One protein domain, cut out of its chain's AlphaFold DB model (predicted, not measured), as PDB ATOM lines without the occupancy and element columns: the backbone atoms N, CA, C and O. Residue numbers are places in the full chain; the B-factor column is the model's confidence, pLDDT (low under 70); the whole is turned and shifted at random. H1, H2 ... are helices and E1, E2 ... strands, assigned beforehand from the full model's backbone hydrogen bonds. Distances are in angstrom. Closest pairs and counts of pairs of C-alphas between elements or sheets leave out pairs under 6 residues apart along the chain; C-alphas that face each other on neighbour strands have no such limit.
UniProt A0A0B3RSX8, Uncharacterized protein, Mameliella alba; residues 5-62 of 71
ATOM      1  N   TYR A   5      75.913  71.460  73.248       86.25
ATOM      2  CA  TYR A   5      77.248  71.008  73.600       86.25
ATOM      3  C   TYR A   5      77.194  69.562  74.071       86.25
ATOM      4  O   TYR A   5      76.340  69.203  74.877       86.25
ATOM      5  N   PHE A   6      78.109  68.741  73.575       86.25
ATOM      6  CA  PHE A   6      78.346  67.390  74.047       86.25
ATOM      7  C   PHE A   6      79.462  67.427  75.090       86.25
ATOM      8  O   PHE A   6      80.562  67.919  74.817       86.25
ATOM      9  N   VAL A   7      79.153  66.980  76.307       83.56
ATOM     10  CA  VAL A   7      80.034  67.085  77.480       83.56
ATOM     11  C   VAL A   7      79.908  65.847  78.357       83.56
ATOM     12  O   VAL A   7      78.871  65.192  78.343       83.56
ATOM     13  N   GLU A   8      80.923  65.538  79.161       80.94
ATOM     14  CA  GLU A   8      80.738  64.612  80.281       80.94
ATOM     15  C   GLU A   8      80.408  65.394  81.550       80.94
ATOM     16  O   GLU A   8      81.085  66.367  81.892       80.94
ATOM     17  N   GLU A   9      79.396  64.932  82.267       81.69
ATOM     18  CA  GLU A   9      79.024  65.403  83.593       81.69
ATOM     19  C   GLU A   9      79.450  64.363  84.630       81.69
ATOM     20  O   GLU A   9      79.217  63.167  84.446       81.69
ATOM     21  N   ARG A  10      80.053  64.800  85.739       77.88
ATOM     22  CA  ARG A  10      80.366  63.904  86.851       77.88
ATOM     23  C   ARG A  10      79.114  63.662  87.688       77.88
ATOM     24  O   ARG A  10      78.656  64.562  88.389       77.88
ATOM     25  N   ARG A  11      78.594  62.437  87.651       77.06
ATOM     26  CA  ARG A  11      77.432  61.980  88.420       77.06
ATOM     27  C   ARG A  11      77.829  60.788  89.277       77.06
ATOM     28  O   ARG A  11      78.415  59.841  88.773       77.06
ATOM     29  N   LEU A  12      77.549  60.853  90.582       78.62
ATOM     30  CA  LEU A  12      77.859  59.773  91.536       78.62
ATOM     31  C   LEU A  12      79.319  59.268  91.442       78.62
ATOM     32  O   LEU A  12      79.601  58.084  91.571       78.62
ATOM     33  N   GLY A  13      80.261  60.179  91.172       75.56
ATOM     34  CA  GLY A  13      81.686  59.863  91.026       75.56
ATOM     35  C   GLY A  13      82.125  59.414  89.627       75.56
ATOM     36  O   GLY A  13      83.324  59.498  89.351       75.56
ATOM     37  N   GLN A  14      81.198  59.047  88.739       77.56
ATOM     38  CA  GLN A  14      81.453  58.603  87.365       77.56
ATOM     39  C   GLN A  14      81.252  59.734  86.351       77.56
ATOM     40  O   GLN A  14      80.490  60.666  86.592       77.56
ATOM     41  N   TRP A  15      81.953  59.665  85.219       77.44
ATOM     42  CA  TRP A  15      81.755  60.584  84.100       77.44
ATOM     43  C   TRP A  15      80.696  60.012  83.162       77.44
ATOM     44  O   TRP A  15      80.801  58.867  82.735       77.44
ATOM     45  N   THR A  16      79.657  60.793  82.879       80.06
ATOM     46  CA  THR A  16      78.538  60.370  82.036       80.06
ATOM     47  C   THR A  16      78.352  61.360  80.888       80.06
ATOM     48  O   THR A  16      78.255  62.562  81.152       80.06
ATOM     49  N   PRO A  17      78.276  60.901  79.628       81.44
ATOM     50  CA  PRO A  17      78.037  61.773  78.483       81.44
ATOM     51  C   PRO A  17      76.625  62.368  78.533       81.44
ATOM     52  O   PRO A  17      75.641  61.668  78.775       81.44
ATOM     53  N   VAL A  18      76.518  63.673  78.293       83.44
ATOM     54  CA  VAL A  18      75.260  64.422  78.292       83.44
ATOM     55  C   VAL A  18      75.270  65.507  77.212       83.44
ATOM     56  O   VAL A  18      76.322  66.012  76.814       83.44
ATOM     57  N   VAL A  19      74.078  65.901  76.754       86.25
ATOM     58  CA  VAL A  19      73.897  67.091  75.914       86.25
ATOM     59  C   VAL A  19      73.479  68.260  76.796       86.25
ATOM     60  O   VAL A  19      72.500  68.177  77.537       86.25
ATOM     61  N   TYR A  20      74.214  69.361  76.693       84.00
ATOM     62  CA  TYR A  20      73.886  70.627  77.326       84.00
ATOM     63  C   TYR A  20      73.365  71.621  76.287       84.00
ATOM     64  O   TYR A  20      73.920  71.740  75.198       84.00
ATOM     65  N   HIS A  21      72.307  72.352  76.627       83.94
ATOM     66  CA  HIS A  21      71.723  73.385  75.774       83.94
ATOM     67  C   HIS A  21      72.069  74.765  76.330       83.94
ATOM     68  O   HIS A  21      71.916  74.999  77.527       83.94
ATOM     69  N   GLY A  22      72.481  75.693  75.469       77.06
ATOM     70  CA  GLY A  22      72.794  77.067  75.864       77.06
ATOM     71  C   GLY A  22      74.264  77.402  75.659       77.06
ATOM     72  O   GLY A  22      74.833  77.045  74.637       77.06
ATOM     73  N   ALA A  23      74.871  78.121  76.601       73.00
ATOM     74  CA  ALA A  23      76.275  78.521  76.515       73.00
ATOM     75  C   ALA A  23      77.230  77.363  76.857       73.00
ATOM     76  O   ALA A  23      76.886  76.497  77.663       73.00
ATOM     77  N   ALA A  24      78.449  77.388  76.305       69.12
ATOM     78  CA  ALA A  24      79.486  76.396  76.584       69.12
ATOM     79  C   ALA A  24      79.695  76.210  78.108       69.12
ATOM     80  O   ALA A  24      80.027  77.179  78.807       69.12
ATOM     81  N   PRO A  25      79.513  74.994  78.656       64.38
ATOM     82  CA  PRO A  25      79.612  74.750  80.091       64.38
ATOM     83  C   PRO A  25      81.085  74.610  80.511       64.38
ATOM     84  O   PRO A  25      81.578  73.521  80.765       64.38
ATOM     85  N   ALA A  26      81.812  75.727  80.605       57.31
ATOM     86  CA  ALA A  26      83.209  75.734  81.067       57.31
ATOM     87  C   ALA A  26      83.359  75.478  82.587       57.31
ATOM     88  O   ALA A  26      84.452  75.172  83.054       57.31
ATOM     89  N   LYS A  27      82.265  75.650  83.347       54.06
ATOM     90  CA  LYS A  27      82.034  75.381  84.785       54.06
ATOM     91  C   LYS A  27      80.737  76.116  85.128       54.06
ATOM     92  O   LYS A  27      80.778  77.298  85.461       54.06
ATOM     93  N   LYS A  28      79.571  75.496  84.952       52.06
ATOM     94  CA  LYS A  28      78.303  76.159  85.283       52.06
ATOM     95  C   LYS A  28      77.325  75.183  85.903       52.06
ATOM     96  O   LYS A  28      76.891  74.237  85.265       52.06
ATOM     97  N   THR A  29      76.978  75.464  87.149       51.16
ATOM     98  CA  THR A  29      75.780  75.006  87.850       51.16
ATOM     99  C   THR A  29      74.611  74.911  86.862       51.16
ATOM    100  O   THR A  29      74.255  75.916  86.249       51.16
ATOM    101  N   ALA A  30      74.027  73.725  86.668       57.94
ATOM    102  CA  ALA A  30      72.846  73.571  85.816       57.94
ATOM    103  C   ALA A  30      71.639  73.227  86.685       57.94
ATOM    104  O   ALA A  30      71.665  72.238  87.422       57.94
ATOM    105  N   GLY A  31      70.592  74.053  86.602       57.53
ATOM    106  CA  GLY A  31      69.356  73.859  87.363       57.53
ATOM    107  C   GLY A  31      69.544  73.963  88.880       57.53
ATOM    108  O   GLY A  31      68.980  73.162  89.610       57.53
ATOM    109  N   GLY A  32      70.391  74.884  89.355       59.84
ATOM    110  CA  GLY A  32      70.626  75.098  90.793       59.84
ATOM    111  C   GLY A  32      71.537  74.069  91.474       59.84
ATOM    112  O   GLY A  32      71.902  74.259  92.627       59.84
ATOM    113  N   VAL A  33      71.969  73.020  90.763       60.81
ATOM    114  CA  VAL A  33      72.885  71.994  91.286       60.81
ATOM    115  C   VAL A  33      74.299  72.222  90.754       60.81
ATOM    116  O   VAL A  33      74.498  72.408  89.548       60.81
ATOM    117  N   ALA A  34      75.293  72.196  91.648       65.00
ATOM    118  CA  ALA A  34      76.708  72.258  91.291       65.00
ATOM    119  C   ALA A  34      77.098  71.003  90.496       65.00
ATOM    120  O   ALA A  34      77.348  69.940  91.057       65.00
ATOM    121  N   ARG A  35      77.115  71.127  89.168       69.44
ATOM    122  CA  ARG A  35      77.516  70.059  88.251       69.44
ATOM    123  C   ARG A  35      78.943  70.290  87.789       69.44
ATOM    124  O   ARG A  35      79.309  71.396  87.387       69.44
ATOM    125  N   VAL A  36      79.744  69.235  87.850       74.00
ATOM    126  CA  VAL A  36      81.121  69.248  87.362       74.00
ATOM    127  C   VAL A  36      81.116  68.686  85.951       74.00
ATOM    128  O   VAL A  36      80.775  67.524  85.751       74.00
ATOM    129  N   PHE A  37      81.497  69.511  84.983       75.50
ATOM    130  CA  PHE A  37      81.682  69.102  83.594       75.50
ATOM    131  C   PHE A  37      83.173  68.957  83.283       75.50
ATOM    132  O   PHE A  37      84.009  69.608  83.923       75.50
ATOM    133  N   ARG A  38      83.525  68.109  82.312       71.94
ATOM    134  CA  ARG A  38      84.893  68.080  81.769       71.94
ATOM    135  C   ARG A  38      85.262  69.437  81.162       71.94
ATOM    136  O   ARG A  38      84.406  70.162  80.665       71.94
ATOM    137  N   LYS A  39      86.558  69.763  81.212       65.06
ATOM    138  CA  LYS A  39      87.106  71.074  80.816       65.06
ATOM    139  C   LYS A  39      86.894  71.438  79.340       65.06
ATOM    140  O   LYS A  39      86.920  72.626  79.038       65.06
ATOM    141  N   ASP A  40      86.637  70.457  78.474       74.06
ATOM    142  CA  ASP A  40      86.596  70.644  77.020       74.06
ATOM    143  C   ASP A  40      85.212  70.292  76.449       74.06
ATOM    144  O   ASP A  40      85.011  69.187  75.936       74.06
ATOM    145  N   PRO A  41      84.216  71.189  76.560       78.81
ATOM    146  CA  PRO A  41      82.915  70.959  75.956       78.81
ATOM    147  C   PRO A  41      82.985  71.025  74.427       78.81
ATOM    148  O   PRO A  41      83.521  71.981  73.867       78.81
ATOM    149  N   ILE A  42      82.380  70.054  73.736       83.19
ATOM    150  CA  ILE A  42      82.352  70.021  72.269       83.19
ATOM    151  C   ILE A  42      81.053  70.635  71.768       83.19
ATOM    152  O   ILE A  42      79.969  70.189  72.134       83.19
ATOM    153  N   LYS A  43      81.135  71.646  70.901       87.31
ATOM    154  CA  LYS A  43      79.948  72.199  70.238       87.31
ATOM    155  C   LYS A  43      79.419  71.190  69.213       87.31
ATOM    156  O   LYS A  43      80.135  70.810  68.290       87.31
ATOM    157  N   ILE A  44      78.164  70.774  69.368       87.62
ATOM    158  CA  ILE A  44      77.500  69.855  68.440       87.62
ATOM    159  C   ILE A  44      77.194  70.616  67.151       87.62
ATOM    160  O   ILE A  44      76.657  71.725  67.174       87.62
ATOM    161  N   ASN A  45      77.532  70.010  66.015       88.38
ATOM    162  CA  ASN A  45      77.177  70.546  64.708       88.38
ATOM    163  C   ASN A  45      75.639  70.556  64.569       88.38
ATOM    164  O   ASN A  45      75.013  69.540  64.885       88.38
ATOM    165  N   PRO A  46      75.006  71.633  64.066       87.19
ATOM    166  CA  PRO A  46      73.565  71.662  63.817       87.19
ATOM    167  C   PRO A  46      73.011  70.444  63.061       87.19
ATOM    168  O   PRO A  46      71.923  69.970  63.388       87.19
ATOM    169  N   GLY A  47      73.771  69.869  62.119       88.25
ATOM    170  CA  GLY A  47      73.389  68.643  61.399       88.25
ATOM    171  C   GLY A  47      73.325  67.379  62.271       88.25
ATOM    172  O   GLY A  47      72.681  66.395  61.906       88.25
ATOM    173  N   HIS A  48      73.949  67.408  63.449       89.19
ATOM    174  CA  HIS A  48      74.020  66.312  64.416       89.19
ATOM    175  C   HIS A  48      73.036  66.472  65.583       89.19
ATOM    176  O   HIS A  48      72.999  65.639  66.482       89.19
ATOM    177  N   HIS A  49      72.181  67.500  65.576       86.75
ATOM    178  CA  HIS A  49      71.184  67.715  66.635       86.75
ATOM    179  C   HIS A  49      70.150  66.583  66.772       86.75
ATOM    180  O   HIS A  49      69.459  66.512  67.791       86.75
ATOM    181  N   ARG A  50      70.029  65.730  65.753       87.25
ATOM    182  CA  ARG A  50      69.164  64.543  65.735       87.25
ATOM    183  C   ARG A  50      69.850  63.262  66.222       87.25
ATOM    184  O   ARG A  50      69.179  62.245  66.329       87.25
ATOM    185  N   LEU A  51      71.164  63.297  66.453       87.19
ATOM    186  CA  LEU A  51      71.919  62.124  66.887       87.19
ATOM    187  C   LEU A  51      71.638  61.809  68.359       87.19
ATOM    188  O   LEU A  51      71.457  62.710  69.183       87.19
ATOM    189  N   THR A  52      71.620  60.518  68.681       87.25
ATOM    190  CA  THR A  52      71.538  60.029  70.062       87.25
ATOM    191  C   THR A  52      72.858  60.262  70.800       87.25
ATOM    192  O   THR A  52      73.889  60.526  70.187       87.25
ATOM    193  N   LEU A  53      72.863  60.127  72.130       83.81
ATOM    194  CA  LEU A  53      74.096  60.222  72.923       83.81
ATOM    195  C   LEU A  53      75.159  59.200  72.496       83.81
ATOM    196  O   LEU A  53      76.331  59.554  72.457       83.81
ATOM    197  N   ALA A  54      74.753  57.975  72.144       82.81
ATOM    198  CA  ALA A  54      75.666  56.941  71.656       82.81
ATOM    199  C   ALA A  54      76.308  57.352  70.321       82.81
ATOM    200  O   ALA A  54      77.525  57.339  70.194       82.81
ATOM    201  N   GLN A  55      75.509  57.846  69.370       86.81
ATOM    202  CA  GLN A  55      76.011  58.345  68.084       86.81
ATOM    203  C   GLN A  55      76.899  59.586  68.248       86.81
ATOM    204  O   GLN A  55      77.900  59.744  67.558       86.81
ATOM    205  N   LEU A  56      76.561  60.483  69.177       85.81
ATOM    206  CA  LEU A  56      77.413  61.625  69.507       85.81
ATOM    207  C   LEU A  56      78.737  61.171  70.130       85.81
ATOM    208  O   LEU A  56      79.766  61.767  69.831       85.81
ATOM    209  N   ALA A  57      78.732  60.119  70.950       80.38
ATOM    210  CA  ALA A  57      79.947  59.535  71.502       80.38
ATOM    211  C   ALA A  57      80.795  58.834  70.427       80.38
ATOM    212  O   ALA A  57      82.014  58.942  70.468       80.38
ATOM    213  N   GLU A  58      80.192  58.214  69.415       82.62
ATOM    214  CA  GLU A  58      80.928  57.693  68.252       82.62
ATOM    215  C   GLU A  58      81.571  58.814  67.422       82.62
ATOM    216  O   GLU A  58      82.707  58.683  66.985       82.62
ATOM    217  N   VAL A  59      80.874  59.939  67.226       85.44
ATOM    218  CA  VAL A  59      81.365  61.059  66.399       85.44
ATOM    219  C   VAL A  59      82.388  61.928  67.137       85.44
ATOM    220  O   VAL A  59      83.372  62.369  66.549       85.44
ATOM    221  N   TYR A  60      82.149  62.214  68.416       81.69
ATOM    222  CA  TYR A  60      82.923  63.176  69.208       81.69
ATOM    223  C   TYR A  60      83.776  62.528  70.308       81.69
ATOM    224  O   TYR A  60      84.631  63.191  70.894       81.69
ATOM    225  N   GLY A  61      83.563  61.244  70.600       71.88
ATOM    226  CA  GLY A  61      84.303  60.467  71.599       71.88
ATOM    227  C   GLY A  61      85.500  59.687  71.060       71.88
ATOM    228  O   GLY A  61      86.155  59.009  71.849       71.88
ATOM    229  N   VAL A  62      85.828  59.822  69.768       66.56
ATOM    230  CA  VAL A  62      86.931  59.112  69.082       66.56
ATOM    231  C   VAL A  62      88.287  59.296  69.782       66.56
ATOM    232  O   VAL A  62      89.082  58.365  69.844       66.56
TER     233      VAL A  62
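This is residues 5 to 62 of the 71 residues of an uncharacterized protein of Mameliella alba (UniProt A0A0B3RSX8). This domain has little regular structure: a two-stranded hairpin of E1 and E2, a long loop folding back past E1, and one short helix, H1, near the hairpin's open end. The loop, residues 22 to 52, pairs briefly with E1. The printed part has 58 residues, 23 in named elements, ordered E1, E2, H1; the class is mixed, the sheet antiparallel. It is compact, radius of gyration of the C-alphas 11.2 A, spanning 30 by 23 by 17 A.

E1, residues 5 to 11, begins at C-alpha 5 (77.248, 71.008, 73.600) and measures 17.4 A. E2, residues 14 to 21, measures 21.2 A and bends by 54 degrees at residue 17. H1, residues 53 to 60, measures 10.0 A and ends at C-alpha 60 (82.923, 63.176, 69.208).

E1 and E2 form an antiparallel hairpin at 142 degrees, with N 7 and O 18 within hydrogen-bond range at 3.0 A. Residues 5 to 6 of E1 pair antiparallel with residues 42 to 43. The closest C-alphas of E2 and H1, Val 18 and Leu 53, are 6.9 A apart. In H1 every O i to N i+4 pair is within hydrogen-bond range.

The farthest C-alphas, Gly 13 and Gly 47, are 32.0 A apart. The printed part has no cut; the link E2 to H1 is long. Residues 24 to 35, 39 and 62 have pLDDT under 70.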